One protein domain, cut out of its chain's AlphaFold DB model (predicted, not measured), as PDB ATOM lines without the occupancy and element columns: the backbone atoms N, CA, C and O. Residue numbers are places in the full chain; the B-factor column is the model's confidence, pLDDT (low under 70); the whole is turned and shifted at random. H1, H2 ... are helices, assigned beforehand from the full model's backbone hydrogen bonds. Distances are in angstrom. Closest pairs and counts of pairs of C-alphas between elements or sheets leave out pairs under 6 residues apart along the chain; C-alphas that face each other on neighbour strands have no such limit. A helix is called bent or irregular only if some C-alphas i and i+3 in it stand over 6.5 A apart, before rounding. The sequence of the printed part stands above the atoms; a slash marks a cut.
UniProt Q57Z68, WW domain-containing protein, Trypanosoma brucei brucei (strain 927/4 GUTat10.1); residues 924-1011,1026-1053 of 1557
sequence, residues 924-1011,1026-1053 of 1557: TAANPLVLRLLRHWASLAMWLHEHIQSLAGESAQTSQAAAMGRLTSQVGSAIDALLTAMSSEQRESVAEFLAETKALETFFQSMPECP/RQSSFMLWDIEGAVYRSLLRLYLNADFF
ATOM      1  N   THR A 924      45.129   2.583 -56.082       88.61
ATOM      2  CA  THR A 924      45.185   1.151 -55.757       88.61
ATOM      3  C   THR A 924      45.130   0.902 -54.246       88.61
ATOM      4  O   THR A 924      45.585   1.727 -53.443       88.61
ATOM      5  N   ALA A 925      44.620  -0.265 -53.835       87.19
ATOM      6  CA  ALA A 925      44.660  -0.710 -52.437       87.19
ATOM      7  C   ALA A 925      46.094  -0.897 -51.901       87.19
ATOM      8  O   ALA A 925      46.316  -0.857 -50.690       87.19
ATOM      9  N   ALA A 926      47.075  -1.065 -52.796       86.41
ATOM     10  CA  ALA A 926      48.491  -1.217 -52.469       86.41
ATOM     11  C   ALA A 926      49.196   0.108 -52.117       86.41
ATOM     12  O   ALA A 926      50.395   0.106 -51.827       86.41
ATOM     13  N   ASN A 927      48.476   1.237 -52.132       89.39
ATOM     14  CA  ASN A 927      49.044   2.548 -51.845       89.39
ATOM     15  C   ASN A 927      49.716   2.571 -50.447       89.39
ATOM     16  O   ASN A 927      49.036   2.378 -49.431       89.39
ATOM     17  N   PRO A 928      51.029   2.868 -50.350       87.23
ATOM     18  CA  PRO A 928      51.766   2.857 -49.086       87.23
ATOM     19  C   PRO A 928      51.201   3.775 -47.996       87.23
ATOM     20  O   PRO A 928      51.330   3.448 -46.818       87.23
ATOM     21  N   LEU A 929      50.584   4.910 -48.353       88.60
ATOM     22  CA  LEU A 929      49.943   5.800 -47.373       88.60
ATOM     23  C   LEU A 929      48.730   5.126 -46.726       88.60
ATOM     24  O   LEU A 929      48.514   5.257 -45.521       88.60
ATOM     25  N   VAL A 930      47.960   4.379 -47.516       89.95
ATOM     26  CA  VAL A 930      46.799   3.630 -47.032       89.95
ATOM     27  C   VAL A 930      47.266   2.465 -46.168       89.95
ATOM     28  O   VAL A 930      46.862   2.372 -45.009       89.95
ATOM     29  N   LEU A 931      48.175   1.640 -46.701       87.46
ATOM     30  CA  LEU A 931      48.693   0.449 -46.029       87.46
ATOM     31  C   LEU A 931      49.364   0.768 -44.691       87.46
ATOM     32  O   LEU A 931      49.081   0.097 -43.708       87.46
ATOM     33  N   ARG A 932      50.234   1.786 -44.637       82.83
ATOM     34  CA  ARG A 932      51.076   2.047 -43.457       82.83
ATOM     35  C   ARG A 932      50.509   3.060 -42.472       82.83
ATOM     36  O   ARG A 932      50.877   3.003 -41.306       82.83
ATOM     37  N   LEU A 933      49.665   3.994 -42.917       86.09
ATOM     38  CA  LEU A 933      49.151   5.058 -42.047       86.09
ATOM     39  C   LEU A 933      47.657   4.878 -41.768       86.09
ATOM     40  O   LEU A 933      47.258   4.729 -40.616       86.09
ATOM     41  N   LEU A 934      46.822   4.882 -42.813       89.57
ATOM     42  CA  LEU A 934      45.366   4.985 -42.645       89.57
ATOM     43  C   LEU A 934      44.711   3.689 -42.144       89.57
ATOM     44  O   LEU A 934      43.756   3.772 -41.369       89.57
ATOM     45  N   ARG A 935      45.241   2.515 -42.524       87.85
ATOM     46  CA  ARG A 935      44.809   1.208 -41.986       87.85
ATOM     47  C   ARG A 935      45.112   1.051 -40.496       87.85
ATOM     48  O   ARG A 935      44.323   0.466 -39.760       87.85
ATOM     49  N   HIS A 936      46.219   1.613 -40.022       86.30
ATOM     50  CA  HIS A 936      46.665   1.499 -38.632       86.30
ATOM     51  C   HIS A 936      46.196   2.689 -37.777       86.30
ATOM     52  O   HIS A 936      46.969   3.320 -37.052       86.30
ATOM     53  N   TRP A 937      44.898   2.990 -37.859       88.72
ATOM     54  CA  TRP A 937      44.293   4.188 -37.271       88.72
ATOM     55  C   TRP A 937      44.510   4.322 -35.754       88.72
ATOM     56  O   TRP A 937      44.676   5.434 -35.263       88.72
ATOM     57  N   ALA A 938      44.525   3.210 -35.009       86.23
ATOM     58  CA  ALA A 938      44.696   3.219 -33.558       86.23
ATOM     59  C   ALA A 938      46.072   3.779 -33.166       86.23
ATOM     60  O   ALA A 938      46.164   4.697 -32.353       86.23
ATOM     61  N   SER A 939      47.139   3.286 -33.801       85.15
ATOM     62  CA  SER A 939      48.501   3.781 -33.579       85.15
ATOM     63  C   SER A 939      48.658   5.223 -34.062       85.15
ATOM     64  O   SER A 939      49.284   6.027 -33.377       85.15
ATOM     65  N   LEU A 940      48.032   5.582 -35.190       87.10
ATOM     66  CA  LEU A 940      47.992   6.965 -35.672       87.10
ATOM     67  C   LEU A 940      47.326   7.900 -34.651       87.10
ATOM     68  O   LEU A 940      47.825   8.990 -34.394       87.10
ATOM     69  N   ALA A 941      46.213   7.474 -34.054       87.45
ATOM     70  CA  ALA A 941      45.483   8.254 -33.066       87.45
ATOM     71  C   ALA A 941      46.305   8.478 -31.790       87.45
ATOM     72  O   ALA A 941      46.327   9.596 -31.276       87.45
ATOM     73  N   MET A 942      47.001   7.440 -31.315       85.90
ATOM     74  CA  MET A 942      47.919   7.532 -30.175       85.90
ATOM     75  C   MET A 942      49.086   8.479 -30.475       85.90
ATOM     76  O   MET A 942      49.355   9.387 -29.693       85.90
ATOM     77  N   TRP A 943      49.718   8.335 -31.645       87.94
ATOM     78  CA  TRP A 943      50.823   9.200 -32.065       87.94
ATOM     79  C   TRP A 943      50.390  10.668 -32.177       87.94
ATOM     80  O   TRP A 943      51.049  11.558 -31.649       87.94
ATOM     81  N   LEU A 944      49.236  10.941 -32.799       88.62
ATOM     82  CA  LEU A 944      48.690  12.298 -32.913       88.62
ATOM     83  C   LEU A 944      48.342  12.890 -31.548       88.62
ATOM     84  O   LEU A 944      48.517  14.088 -31.336       88.62
ATOM     85  N   HIS A 945      47.845  12.071 -30.623       87.06
ATOM     86  CA  HIS A 945      47.568  12.506 -29.264       87.06
ATOM     87  C   HIS A 945      48.850  12.934 -28.541       87.06
ATOM     88  O   HIS A 945      48.896  14.039 -28.002       87.06
ATOM     89  N   GLU A 946      49.901  12.113 -28.587       86.08
ATOM     90  CA  GLU A 946      51.207  12.440 -28.004       86.08
ATOM     91  C   GLU A 946      51.851  13.663 -28.674       86.08
ATOM     92  O   GLU A 946      52.335  14.558 -27.985       86.08
ATOM     93  N   HIS A 947      51.782  13.765 -30.004       85.17
ATOM     94  CA  HIS A 947      52.308  14.906 -30.756       85.17
ATOM     95  C   HIS A 947      51.584  16.219 -30.419       85.17
ATOM     96  O   HIS A 947      52.198  17.274 -30.271       85.17
ATOM     97  N   ILE A 948      50.262  16.180 -30.234       85.91
ATOM     98  CA  ILE A 948      49.506  17.352 -29.776       85.91
ATOM     99  C   ILE A 948      49.879  17.708 -28.336       85.91
ATOM    100  O   ILE A 948      49.973  18.893 -28.011       85.91
ATOM    101  N   GLN A 949      50.072  16.713 -27.466       84.95
ATOM    102  CA  GLN A 949      50.489  16.953 -26.086       84.95
ATOM    103  C   GLN A 949      51.865  17.610 -26.011       84.95
ATOM    104  O   GLN A 949      52.018  18.558 -25.238       84.95
ATOM    105  N   SER A 950      52.832  17.167 -26.815       83.28
ATOM    106  CA  SER A 950      54.174  17.750 -26.823       83.28
ATOM    107  C   SER A 950      54.165  19.195 -27.313       83.28
ATOM    108  O   SER A 950      54.663  20.080 -26.617       83.28
ATOM    109  N   LEU A 951      53.476  19.470 -28.425       81.72
ATOM    110  CA  LEU A 951      53.314  20.825 -28.962       81.72
ATOM    111  C   LEU A 951      52.539  21.753 -28.017       81.72
ATOM    112  O   LEU A 951      52.818  22.948 -27.931       81.72
ATOM    113  N   ALA A 952      51.545  21.228 -27.300       80.69
ATOM    114  CA  ALA A 952      50.774  22.022 -26.350       80.69
ATOM    115  C   ALA A 952      51.516  22.231 -25.017       80.69
ATOM    116  O   ALA A 952      51.303  23.259 -24.365       80.69
ATOM    117  N   GLY A 953      52.376  21.289 -24.614       76.08
ATOM    118  CA  GLY A 953      53.117  21.297 -23.349       76.08
ATOM    119  C   GLY A 953      54.074  22.482 -23.181       76.08
ATOM    120  O   GLY A 953      54.397  22.849 -22.054       76.08
ATOM    121  N   GLU A 954      54.462  23.142 -24.273       67.31
ATOM    122  CA  GLU A 954      55.277  24.365 -24.245       67.31
ATOM    123  C   GLU A 954      54.502  25.613 -23.773       67.31
ATOM    124  O   GLU A 954      55.093  26.657 -23.490       67.31
ATOM    125  N   SER A 955      53.174  25.527 -23.668       58.04
ATOM    126  CA  SER A 955      52.304  26.652 -23.320       58.04
ATOM    127  C   SER A 955      51.776  26.571 -21.880       58.04
ATOM    128  O   SER A 955      51.601  25.495 -21.315       58.04
ATOM    129  N   ALA A 956      51.491  27.720 -21.253       51.70
ATOM    130  CA  ALA A 956      50.912  27.762 -19.904       51.70
ATOM    131  C   ALA A 956      49.571  26.994 -19.834       51.70
ATOM    132  O   ALA A 956      48.821  26.980 -20.808       51.70
ATOM    133  N   GLN A 957      49.219  26.412 -18.678       57.13
ATOM    134  CA  GLN A 957      48.076  25.484 -18.522       57.13
ATOM    135  C   GLN A 957      46.750  25.957 -19.157       57.13
ATOM    136  O   GLN A 957      46.042  25.177 -19.787       57.13
ATOM    137  N   THR A 958      46.391  27.241 -19.034       52.54
ATOM    138  CA  THR A 958      45.153  27.770 -19.641       52.54
ATOM    139  C   THR A 958      45.258  27.966 -21.152       52.54
ATOM    140  O   THR A 958      44.272  27.781 -21.863       52.54
ATOM    141  N   SER A 959      46.439  28.324 -21.666       66.30
ATOM    142  CA  SER A 959      46.699  28.361 -23.111       66.30
ATOM    143  C   SER A 959      46.827  26.962 -23.715       66.30
ATOM    144  O   SER A 959      46.491  26.797 -24.884       66.30
ATOM    145  N   GLN A 960      47.215  25.964 -22.917       73.80
ATOM    146  CA  GLN A 960      47.396  24.579 -23.344       73.80
ATOM    147  C   GLN A 960      46.085  23.960 -23.825       73.80
ATOM    148  O   GLN A 960      46.034  23.455 -24.938       73.80
ATOM    149  N   ALA A 961      44.990  24.080 -23.067       75.36
ATOM    150  CA  ALA A 961      43.693  23.543 -23.495       75.36
ATOM    151  C   ALA A 961      43.188  24.188 -24.804       75.36
ATOM    152  O   ALA A 961      42.663  23.507 -25.685       75.36
ATOM    153  N   ALA A 962      43.385  25.503 -24.965       76.22
ATOM    154  CA  ALA A 962      43.035  26.209 -26.198       76.22
ATOM    155  C   ALA A 962      43.944  25.808 -27.375       76.22
ATOM    156  O   ALA A 962      43.471  25.671 -28.505       76.22
ATOM    157  N   ALA A 963      45.239  25.595 -27.122       78.84
ATOM    158  CA  ALA A 963      46.183  25.070 -28.104       78.84
ATOM    159  C   ALA A 963      45.801  23.648 -28.536       78.84
ATOM    160  O   ALA A 963      45.647  23.413 -29.731       78.84
ATOM    161  N   MET A 964      45.522  22.747 -27.588       80.76
ATOM    162  CA  MET A 964      45.060  21.382 -27.861       80.76
ATOM    163  C   MET A 964      43.772  21.370 -28.681       80.76
ATOM    164  O   MET A 964      43.674  20.610 -29.639       80.76
ATOM    165  N   GLY A 965      42.801  22.236 -28.368       83.24
ATOM    166  CA  GLY A 965      41.565  22.356 -29.147       83.24
ATOM    167  C   GLY A 965      41.814  22.763 -30.605       83.24
ATOM    168  O   GLY A 965      41.255  22.157 -31.520       83.24
ATOM    169  N   ARG A 966      42.699  23.744 -30.838       81.91
ATOM    170  CA  ARG A 966      43.084  24.175 -32.194       81.91
ATOM    171  C   ARG A 966      43.820  23.078 -32.960       81.91
ATOM    172  O   ARG A 966      43.443  22.789 -34.092       81.91
ATOM    173  N   LEU A 967      44.811  22.446 -32.335       85.09
ATOM    174  CA  LEU A 967      45.589  21.366 -32.947       85.09
ATOM    175  C   LEU A 967      44.709  20.147 -33.257       85.09
ATOM    176  O   LEU A 967      44.775  19.602 -34.354       85.09
ATOM    177  N   THR A 968      43.797  19.779 -32.352       86.83
ATOM    178  CA  THR A 968      42.821  18.700 -32.584       86.83
ATOM    179  C   THR A 968      41.926  19.003 -33.786       86.83
ATOM    180  O   THR A 968      41.669  18.122 -34.603       86.83
ATOM    181  N   SER A 969      41.475  20.254 -33.935       86.54
ATOM    182  CA  SER A 969      40.689  20.672 -35.102       86.54
ATOM    183  C   SER A 969      41.496  20.606 -36.402       86.54
ATOM    184  O   SER A 969      40.940  20.233 -37.434       86.54
ATOM    185  N   GLN A 970      42.785  20.961 -36.370       86.18
ATOM    186  CA  GLN A 970      43.673  20.867 -37.534       86.18
ATOM    187  C   GLN A 970      43.897  19.412 -37.947       86.18
ATOM    188  O   GLN A 970      43.712  19.089 -39.118       86.18
ATOM    189  N   VAL A 971      44.184  18.524 -36.988       87.19
ATOM    190  CA  VAL A 971      44.266  17.074 -37.227       87.19
ATOM    191  C   VAL A 971      42.962  16.544 -37.804       87.19
ATOM    192  O   VAL A 971      42.980  15.828 -38.801       87.19
ATOM    193  N   GLY A 972      41.823  16.929 -37.220       89.38
ATOM    194  CA  GLY A 972      40.510  16.552 -37.733       89.38
ATOM    195  C   GLY A 972      40.343  16.952 -39.200       89.38
ATOM    196  O   GLY A 972      39.980  16.118 -40.020       89.38
ATOM    197  N   SER A 973      40.690  18.189 -39.560       86.95
ATOM    198  CA  SER A 973      40.622  18.658 -40.949       86.95
ATOM    199  C   SER A 973      41.601  17.939 -41.884       86.95
ATOM    200  O   SER A 973      41.260  17.703 -43.044       86.95
ATOM    201  N   ALA A 974      42.811  17.628 -41.420       88.87
ATOM    202  CA  ALA A 974      43.831  16.947 -42.209       88.87
ATOM    203  C   ALA A 974      43.430  15.499 -42.517       88.87
ATOM    204  O   ALA A 974      43.469  15.072 -43.671       88.87
ATOM    205  N   ILE A 975      42.975  14.764 -41.501       92.25
ATOM    206  CA  ILE A 975      42.500  13.389 -41.664       92.25
ATOM    207  C   ILE A 975      41.208  13.356 -42.484       92.25
ATOM    208  O   ILE A 975      41.098  12.534 -43.385       92.25
ATOM    209  N   ASP A 976      40.272  14.285 -42.266       91.52
ATOM    210  CA  ASP A 976      39.064  14.418 -43.094       91.52
ATOM    211  C   ASP A 976      39.433  14.600 -44.577       91.52
ATOM    212  O   ASP A 976      38.892  13.916 -45.445       91.52
ATOM    213  N   ALA A 977      40.427  15.435 -44.892       89.35
ATOM    214  CA  ALA A 977      40.908  15.612 -46.262       89.35
ATOM    215  C   ALA A 977      41.517  14.331 -46.860       89.35
ATOM    216  O   ALA A 977      41.189  13.976 -47.996       89.35
ATOM    217  N   LEU A 978      42.365  13.624 -46.104       91.94
ATOM    218  CA  LEU A 978      42.986  12.369 -46.546       91.94
ATOM    219  C   LEU A 978      41.947  11.267 -46.769       91.94
ATOM    220  O   LEU A 978      41.947  10.636 -47.823       91.94
ATOM    221  N   LEU A 979      41.022  11.078 -45.825       93.15
ATOM    222  CA  LEU A 979      39.967  10.072 -45.943       93.15
ATOM    223  C   LEU A 979      39.012  10.388 -47.106       93.15
ATOM    224  O   LEU A 979      38.598   9.490 -47.840       93.15
ATOM    225  N   THR A 980      38.716  11.673 -47.340       89.99
ATOM    226  CA  THR A 980      37.915  12.115 -48.494       89.99
ATOM    227  C   THR A 980      38.610  11.803 -49.819       89.99
ATOM    228  O   THR A 980      37.943  11.498 -50.807       89.99
ATOM    229  N   ALA A 981      39.941  11.878 -49.857       91.36
ATOM    230  CA  ALA A 981      40.737  11.668 -51.060       91.36
ATOM    231  C   ALA A 981      40.849  10.200 -51.501       91.36
ATOM    232  O   ALA A 981      41.210   9.972 -52.654       91.36
ATOM    233  N   MET A 982      40.531   9.241 -50.625       93.10
ATOM    234  CA  MET A 982      40.658   7.810 -50.916       93.10
ATOM    235  C   MET A 982      39.702   7.342 -52.014       93.10
ATOM    236  O   MET A 982      38.523   7.718 -52.022       93.10
ATOM    237  N   SER A 983      40.208   6.477 -52.893       91.91
ATOM    238  CA  SER A 983      39.425   5.760 -53.902       91.91
ATOM    239  C   SER A 983      38.459   4.754 -53.256       91.91
ATOM    240  O   SER A 983      38.579   4.425 -52.075       91.91
ATOM    241  N   SER A 984      37.493   4.239 -54.022       88.89
ATOM    242  CA  SER A 984      36.586   3.186 -53.538       88.89
ATOM    243  C   SER A 984      37.332   1.902 -53.166       88.89
ATOM    244  O   SER A 984      37.065   1.340 -52.112       88.89
ATOM    245  N   GLU A 985      38.307   1.495 -53.983       90.12
ATOM    246  CA  GLU A 985      39.139   0.305 -53.753       90.12
ATOM    247  C   GLU A 985      39.952   0.429 -52.452       90.12
ATOM    248  O   GLU A 985      39.992  -0.487 -51.633       90.12
ATOM    249  N   GLN A 986      40.546   1.601 -52.203       91.90
ATOM    250  CA  GLN A 986      41.272   1.878 -50.961       91.90
ATOM    251  C   GLN A 986      40.353   1.847 -49.743       91.90
ATOM    252  O   GLN A 986      40.721   1.290 -48.711       91.90
ATOM    253  N   ARG A 987      39.159   2.443 -49.855       91.04
ATOM    254  CA  ARG A 987      38.167   2.463 -48.772       91.04
ATOM    255  C   ARG A 987      37.709   1.055 -48.409       91.04
ATOM    256  O   ARG A 987      37.718   0.719 -47.232       91.04
ATOM    257  N   GLU A 988      37.358   0.240 -49.400       90.11
ATOM    258  CA  GLU A 988      36.945  -1.152 -49.193       90.11
ATOM    259  C   GLU A 988      38.052  -1.957 -48.512       90.11
ATOM    260  O   GLU A 988      37.823  -2.611 -47.499       90.11
ATOM    261  N   SER A 989      39.288  -1.792 -48.982       90.25
ATOM    262  CA  SER A 989      40.442  -2.479 -48.416       90.25
ATOM    263  C   SER A 989      40.768  -2.064 -46.972       90.25
ATOM    264  O   SER A 989      41.193  -2.886 -46.161       90.25
ATOM    265  N   VAL A 990      40.569  -0.788 -46.621       92.45
ATOM    266  CA  VAL A 990      40.677  -0.317 -45.230       92.45
ATOM    267  C   VAL A 990      39.538  -0.880 -44.383       92.45
ATOM    268  O   VAL A 990      39.793  -1.351 -43.279       92.45
ATOM    269  N   ALA A 991      38.301  -0.866 -44.885       90.99
ATOM    270  CA  ALA A 991      37.138  -1.392 -44.172       90.99
ATOM    271  C   ALA A 991      37.293  -2.888 -43.849       90.99
ATOM    272  O   ALA A 991      37.090  -3.289 -42.702       90.99
ATOM    273  N   GLU A 992      37.710  -3.694 -44.830       90.46
ATOM    274  CA  GLU A 992      37.946  -5.133 -44.671       90.46
ATOM    275  C   GLU A 992      39.025  -5.408 -43.615       90.46
ATOM    276  O   GLU A 992      38.788  -6.161 -42.671       90.46
ATOM    277  N   PHE A 993      40.163  -4.711 -43.697       90.47
ATOM    278  CA  PHE A 993      41.250  -4.847 -42.726       90.47
ATOM    279  C   PHE A 993      40.821  -4.470 -41.300       90.47
ATOM    280  O   PHE A 993      41.160  -5.152 -40.330       90.47
ATOM    281  N   LEU A 994      40.068  -3.377 -41.140       91.04
ATOM    282  CA  LEU A 994      39.604  -2.924 -39.826       91.04
ATOM    283  C   LEU A 994      38.575  -3.882 -39.212       91.04
ATOM    284  O   LEU A 994      38.582  -4.079 -37.992       91.04
ATOM    285  N   ALA A 995      37.724  -4.490 -40.043       88.72
ATOM    286  CA  ALA A 995      36.778  -5.516 -39.622       88.72
ATOM    287  C   ALA A 995      37.495  -6.817 -39.221       88.72
ATOM    288  O   ALA A 995      37.222  -7.360 -38.150       88.72
ATOM    289  N   GLU A 996      38.453  -7.281 -40.028       89.73
ATOM    290  CA  GLU A 996      39.236  -8.495 -39.765       89.73
ATOM    291  C   GLU A 996      40.051  -8.382 -38.468       89.73
ATOM    292  O   GLU A 996      40.049  -9.282 -37.626       89.73
ATOM    293  N   THR A 997      40.710  -7.239 -38.264       86.14
ATOM    294  CA  THR A 997      41.548  -6.992 -37.081       86.14
ATOM    295  C   THR A 997      40.751  -6.642 -35.826       86.14
ATOM    296  O   THR A 997      41.346  -6.489 -34.756       86.14
ATOM    297  N   LYS A 998      39.421  -6.493 -35.930       87.63
ATOM    298  CA  LYS A 998      38.569  -5.941 -34.866       87.63
ATOM    299  C   LYS A 998      39.191  -4.678 -34.269       87.63
ATOM    300  O   LYS A 998      39.348  -4.535 -33.051       87.63
ATOM    301  N   ALA A 999      39.600  -3.767 -35.153       85.25
ATOM    302  CA  ALA A 999      40.421  -2.605 -34.815       85.25
ATOM    303  C   ALA A 999      39.776  -1.706 -33.744       85.25
ATOM    304  O   ALA A 999      40.460  -1.015 -32.991       85.25
ATOM    305  N   LEU A1000      38.444  -1.712 -33.678       86.00
ATOM    306  CA  LEU A1000      37.688  -0.954 -32.698       86.00
ATOM    307  C   LEU A1000      37.811  -1.550 -31.286       86.00
ATOM    308  O   LEU A1000      38.130  -0.825 -30.346       86.00
ATOM    309  N   GLU A1001      37.604  -2.862 -31.126       86.16
ATOM    310  CA  GLU A1001      37.752  -3.550 -29.833       86.16
ATOM    311  C   GLU A1001      39.187  -3.447 -29.310       86.16
ATOM    312  O   GLU A1001      39.404  -3.152 -28.134       86.16
ATOM    313  N   THR A1002      40.168  -3.642 -30.194       84.18
ATOM    314  CA  THR A1002      41.593  -3.551 -29.851       84.18
ATOM    315  C   THR A1002      41.992  -2.138 -29.430       84.18
ATOM    316  O   THR A1002      42.718  -1.991 -28.449       84.18
ATOM    317  N   PHE A1003      41.462  -1.094 -30.076       86.19
ATOM    318  CA  PHE A1003      41.675   0.295 -29.656       86.19
ATOM    319  C   PHE A1003      41.141   0.576 -28.242       86.19
ATOM    320  O   PHE A1003      41.826   1.176 -27.415       86.19
ATOM    321  N   PHE A1004      39.931   0.112 -27.917       83.30
ATOM    322  CA  PHE A1004      39.375   0.302 -26.571       83.30
ATOM    323  C   PHE A1004      40.130  -0.469 -25.481       83.30
ATOM    324  O   PHE A1004      40.068  -0.079 -24.312       83.30
ATOM    325  N   GLN A1005      40.829  -1.544 -25.857       81.83
ATOM    326  CA  GLN A1005      41.719  -2.299 -24.974       81.83
ATOM    327  C   GLN A1005      43.106  -1.656 -24.838       81.83
ATOM    328  O   GLN A1005      43.737  -1.828 -23.799       81.83
ATOM    329  N   SER A1006      43.585  -0.935 -25.857       77.92
ATOM    330  CA  SER A1006      44.915  -0.316 -25.857       77.92
ATOM    331  C   SER A1006      44.955   1.090 -25.259       77.92
ATOM    332  O   SER A1006      46.041   1.558 -24.916       77.92
ATOM    333  N   MET A1007      43.809   1.770 -25.119       74.72
ATOM    334  CA  MET A1007      43.774   3.090 -24.489       74.72
ATOM    335  C   MET A1007      44.375   3.034 -23.073       74.72
ATOM    336  O   MET A1007      43.971   2.182 -22.276       74.72
ATOM    337  N   PRO A1008      45.319   3.935 -22.739       67.20
ATOM    338  CA  PRO A1008      46.038   3.889 -21.476       67.20
ATOM    339  C   PRO A1008      45.075   3.991 -20.291       67.20
ATOM    340  O   PRO A1008      44.239   4.895 -20.216       67.20
ATOM    341  N   GLU A1009      45.192   3.056 -19.346       58.82
ATOM    342  CA  GLU A1009      44.440   3.115 -18.096       58.82
ATOM    343  C   GLU A1009      44.883   4.354 -17.312       58.82
ATOM    344  O   GLU A1009      46.048   4.502 -16.936       58.82
ATOM    345  N   CYS A1010      43.946   5.277 -17.078       45.07
ATOM    346  CA  CYS A1010      44.202   6.466 -16.279       45.07
ATOM    347  C   CYS A1010      44.627   6.014 -14.867       45.07
ATOM    348  O   CYS A1010      43.866   5.273 -14.235       45.07
ATOM    349  N   PRO A1011      45.796   6.426 -14.340       43.04
ATOM    350  CA  PRO A1011      46.259   6.022 -13.016       43.04
ATOM    351  C   PRO A1011      45.416   6.697 -11.919       43.04
ATOM    352  O   PRO A1011      45.850   7.631 -11.248       43.04
ATOM    353  N   ARG A1026      35.692  -0.699 -17.684       55.09
ATOM    354  CA  ARG A1026      34.883   0.534 -17.591       55.09
ATOM    355  C   ARG A1026      35.756   1.799 -17.524       55.09
ATOM    356  O   ARG A1026      35.292   2.872 -17.913       55.09
ATOM    357  N   GLN A1027      37.009   1.667 -17.072       56.14
ATOM    358  CA  GLN A1027      37.979   2.750 -16.947       56.14
ATOM    359  C   GLN A1027      38.492   3.286 -18.292       56.14
ATOM    360  O   GLN A1027      38.636   4.503 -18.404       56.14
ATOM    361  N   SER A1028      38.698   2.460 -19.330       58.25
ATOM    362  CA  SER A1028      39.235   2.961 -20.613       58.25
ATOM    363  C   SER A1028      38.262   3.920 -21.306       58.25
ATOM    364  O   SER A1028      38.662   4.890 -21.949       58.25
ATOM    365  N   SER A1029      36.959   3.736 -21.075       64.96
ATOM    366  CA  SER A1029      35.937   4.639 -21.600       64.96
ATOM    367  C   SER A1029      36.005   6.052 -21.009       64.96
ATOM    368  O   SER A1029      35.496   6.967 -21.644       64.96
ATOM    369  N   PHE A1030      36.618   6.260 -19.834       69.70
ATOM    370  CA  PHE A1030      36.645   7.568 -19.170       69.70
ATOM    371  C   PHE A1030      37.528   8.576 -19.915       69.70
ATOM    372  O   PHE A1030      37.087   9.697 -20.167       69.70
ATOM    373  N   MET A1031      38.721   8.154 -20.353       75.58
ATOM    374  CA  MET A1031      39.647   9.009 -21.110       75.58
ATOM    375  C   MET A1031      39.007   9.517 -22.408       75.58
ATOM    376  O   MET A1031      39.175  10.682 -22.772       75.58
ATOM    377  N   LEU A1032      38.197   8.677 -23.068       82.73
ATOM    378  CA  LEU A1032      37.505   9.050 -24.299       82.73
ATOM    379  C   LEU A1032      36.567  10.245 -24.120       82.73
ATOM    380  O   LEU A1032      36.307  10.916 -25.111       82.73
ATOM    381  N   TRP A1033      36.048  10.531 -22.924       84.35
ATOM    382  CA  TRP A1033      35.105  11.638 -22.694       84.35
ATOM    383  C   TRP A1033      35.749  12.872 -22.057       84.35
ATOM    384  O   TRP A1033      35.109  13.918 -22.001       84.35
ATOM    385  N   ASP A1034      37.020  12.789 -21.661       81.10
ATOM    386  CA  ASP A1034      37.757  13.925 -21.106       81.10
ATOM    387  C   ASP A1034      38.291  14.865 -22.208       81.10
ATOM    388  O   ASP A1034      38.216  14.575 -23.407       81.10
ATOM    389  N   ILE A1035      38.836  16.021 -21.835       75.31
ATOM    390  CA  ILE A1035      39.437  16.996 -22.760       75.31
ATOM    391  C   ILE A1035      40.567  16.340 -23.569       75.31
ATOM    392  O   ILE A1035      40.665  16.556 -24.777       75.31
ATOM    393  N   GLU A1036      41.347  15.469 -22.929       77.94
ATOM    394  CA  GLU A1036      42.432  14.697 -23.546       77.94
ATOM    395  C   GLU A1036      41.927  13.747 -24.645       77.94
ATOM    396  O   GLU A1036      42.584  13.569 -25.672       77.94
ATOM    397  N   GLY A1037      40.712  13.209 -24.502       84.44
ATOM    398  CA  GLY A1037      40.103  12.307 -25.479       84.44
ATOM    399  C   GLY A1037      39.560  12.975 -26.745       84.44
ATOM    400  O   GLY A1037      38.989  12.292 -27.598       84.44
ATOM    401  N   ALA A1038      39.693  14.298 -26.898       87.09
ATOM    402  CA  ALA A1038      39.128  15.034 -28.032       87.09
ATOM    403  C   ALA A1038      39.665  14.563 -29.395       87.09
ATOM    404  O   ALA A1038      38.899  14.497 -30.361       87.09
ATOM    405  N   VAL A1039      40.948  14.191 -29.464       86.89
ATOM    406  CA  VAL A1039      41.584  13.652 -30.678       86.89
ATOM    407  C   VAL A1039      40.952  12.313 -31.054       86.89
ATOM    408  O   VAL A1039      40.482  12.156 -32.180       86.89
ATOM    409  N   TYR A1040      40.823  11.395 -30.091       90.37
ATOM    410  CA  TYR A1040      40.189  10.092 -30.303       90.37
ATOM    411  C   TYR A1040      38.736  10.232 -30.754       90.37
ATOM    412  O   TYR A1040      38.341   9.616 -31.739       90.37
ATOM    413  N   ARG A1041      37.943  11.101 -30.106       90.06
ATOM    414  CA  ARG A1041      36.554  11.368 -30.524       90.06
ATOM    415  C   ARG A1041      36.480  11.913 -31.949       90.06
ATOM    416  O   ARG A1041      35.599  11.516 -32.708       90.06
ATOM    417  N   SER A1042      37.387  12.817 -32.313       89.33
ATOM    418  CA  SER A1042      37.412  13.415 -33.652       89.33
ATOM    419  C   SER A1042      37.733  12.372 -34.721       89.33
ATOM    420  O   SER A1042      37.025  12.294 -35.719       89.33
ATOM    421  N   LEU A1043      38.733  11.519 -34.486       90.43
ATOM    422  CA  LEU A1043      39.099  10.448 -35.415       90.43
ATOM    423  C   LEU A1043      38.023   9.364 -35.504       90.43
ATOM    424  O   LEU A1043      37.646   8.987 -36.609       90.43
ATOM    425  N   LEU A1044      37.455   8.936 -34.373       91.25
ATOM    426  CA  LEU A1044      36.333   7.992 -34.351       91.25
ATOM    427  C   LEU A1044      35.153   8.499 -35.175       91.25
ATOM    428  O   LEU A1044      34.586   7.749 -35.963       91.25
ATOM    429  N   ARG A1045      34.812   9.785 -35.034       91.88
ATOM    430  CA  ARG A1045      33.785  10.418 -35.863       91.88
ATOM    431  C   ARG A1045      34.139  10.357 -37.349       91.88
ATOM    432  O   ARG A1045      33.269  10.043 -38.148       91.88
ATOM    433  N   LEU A1046      35.367  10.701 -37.733       92.03
ATOM    434  CA  LEU A1046      35.755  10.756 -39.145       92.03
ATOM    435  C   LEU A1046      35.755   9.371 -39.798       92.03
ATOM    436  O   LEU A1046      35.233   9.227 -40.899       92.03
ATOM    437  N   TYR A1047      36.268   8.354 -39.105       93.71
ATOM    438  CA  TYR A1047      36.255   6.971 -39.586       93.71
ATOM    439  C   TYR A1047      34.838   6.379 -39.622       93.71
ATOM    440  O   TYR A1047      34.508   5.643 -40.547       93.71
ATOM    441  N   LEU A1048      33.971   6.746 -38.672       92.23
ATOM    442  CA  LEU A1048      32.551   6.392 -38.721       92.23
ATOM    443  C   LEU A1048      31.840   7.066 -39.903       92.23
ATOM    444  O   LEU A1048      31.108   6.408 -40.633       92.23
ATOM    445  N   ASN A1049      32.081   8.362 -40.124       91.45
ATOM    446  CA  ASN A1049      31.510   9.102 -41.250       91.45
ATOM    447  C   ASN A1049      32.020   8.574 -42.604       91.45
ATOM    448  O   ASN A1049      31.334   8.731 -43.614       91.45
ATOM    449  N   ALA A1050      33.204   7.958 -42.626       90.43
ATOM    450  CA  ALA A1050      33.769   7.266 -43.783       90.43
ATOM    451  C   ALA A1050      33.215   5.846 -43.995       90.43
ATOM    452  O   ALA A1050      33.641   5.186 -44.938       90.43
ATOM    453  N   ASP A1051      32.297   5.388 -43.134       91.70
ATOM    454  CA  ASP A1051      31.717   4.042 -43.124       91.70
ATOM    455  C   ASP A1051      32.749   2.907 -42.898       91.70
ATOM    456  O   ASP A1051      32.562   1.786 -43.361       91.70
ATOM    457  N   PHE A1052      33.833   3.163 -42.145       92.43
ATOM    458  CA  PHE A1052      34.826   2.129 -41.783       92.43
ATOM    459  C   PHE A1052      34.474   1.308 -40.545       92.43
ATOM    460  O   PHE A1052      34.994   0.208 -40.369       92.43
ATOM    461  N   PHE A1053      33.635   1.844 -39.662       91.58
ATOM    462  CA  PHE A1053      33.208   1.147 -38.452       91.58
ATOM    463  C   PHE A1053      31.734   0.811 -38.535       91.58
ATOM    464  O   PHE A1053      30.928   1.671 -38.872       91.58
TER     465      PHE A1053
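Overview. This is residues 924 to 1011 and 1026 to 1053 of the 1557 residues of the protein "WW domain-containing protein" of Trypanosoma brucei brucei (strain 927/4 GUTat10.1) (UniProt Q57Z68). A three-helix bundle makes the core: the long H3 runs along the longest axis, with H2 folded back on part of it and H7 packed on both. At the end of H3 the printed part turns a corner into H4 and then turns again into H5, and H3, H4 and H5 make three sides of a C with H7 inside it; H1 lies near H4 at the same end, and the short H6 lies near the end of H5. The printed part has 116 residues, with seven named helices, H1 to H7 in order along the chain, and no named strand; the class is all helix. It is compact, with a radius of gyration of the C-alphas of 14.8 A, and spans 45 by 30 by 21 A.

Arrangement. Start from the first printed residue and go to H1, residues 928 to 934, then across a tight link to H2, residues 937 to 953. These two are close but not clearly touching; their closest C-alphas, of Leu 933 and Leu 940, are 6.8 A apart. A tight link leads on to H3, residues 957 to 981, which forms a helical hairpin with H2. They run opposite ways at a shallow tilt of 33 degrees, only just short of steep, and H3 touches H2 with residues 960 to 971 alone; the closest C-alphas, of Ala 952 and Gln 960, are 5.2 A apart. H1 and H3 are near each other, with 6 pairs of C-alphas within 10 A. Next comes H4, residues 984 to 996, apart from H3, but only just, at 8.3 A. H4 only just touches H1, with 3 pairs of C-alphas within 8 A and with its residues 986 to 990 alone; look at the C-alphas of Val 930 and Gln 986, the closest, 7.0 A apart. Their tilt is steep, 59 degrees. H5, residues 999 to 1006, is close to H2 but not clearly touching it; the closest C-alphas, of Ala 938 and Phe 1003, are 5.7 A apart. Beyond the cut, H6, residues 1028 to 1031, only just touches H5, with 3 pairs within 8 A, the closest being the C-alphas of Phe 1004 and Ser 1028 at 6.5 A. Last is H7, residues 1038 to 1049, which makes a bundle, helices packed together, with H2 and H3. H7 and H3 touch and run the same way at a shallow tilt of 19 degrees; their closest C-alphas, of Thr 968 and Val 1039, are 5.5 A apart. H7 touches H2 with residues 1039 to 1043 alone, and the closest C-alphas, of Ala 941 and Tyr 1040, are 6.2 A apart. H7 is apart from H4 and H5. Every O i to N i+4 pair is within hydrogen-bond range in H1, H2, H4, H5 and H7, and 19 of 21 are in H3; H6 is too short for such a pair.

Along the chain. Find C-alpha 928 at (51.766, 2.857, -49.086), where H1 begins; it is irregular, but only just, with C-alphas 931 and 934 6.6 A apart. H2 is 23.8 A long from first to last C-alpha. Find C-alpha 957 at (48.076, 25.484, -18.522); from there H3 runs 36.1 A to C-alpha 981 at (40.737, 11.668, -51.060). H4 covers 18.3 A and H7 16.4 A, while H5 and H6 are shorter. H7 ends at C-alpha 1049, at (31.510, 9.102, -41.250).

Size, cuts and confidence. The two C-alphas farthest apart, of Ala 956 and Glu 985, are 45.1 A apart. Residues 1012 to 1025 are not printed, and C-alphas 1011 and 1026 stand 13.4 A apart across this cut. Of the links that are printed whole, H6 to H7 is short and the other four are tight. The mean pLDDT of the printed part is 83.1; look for values under 70 at residues 954 to 959, 1008 to 1011 and 1026 to 1030.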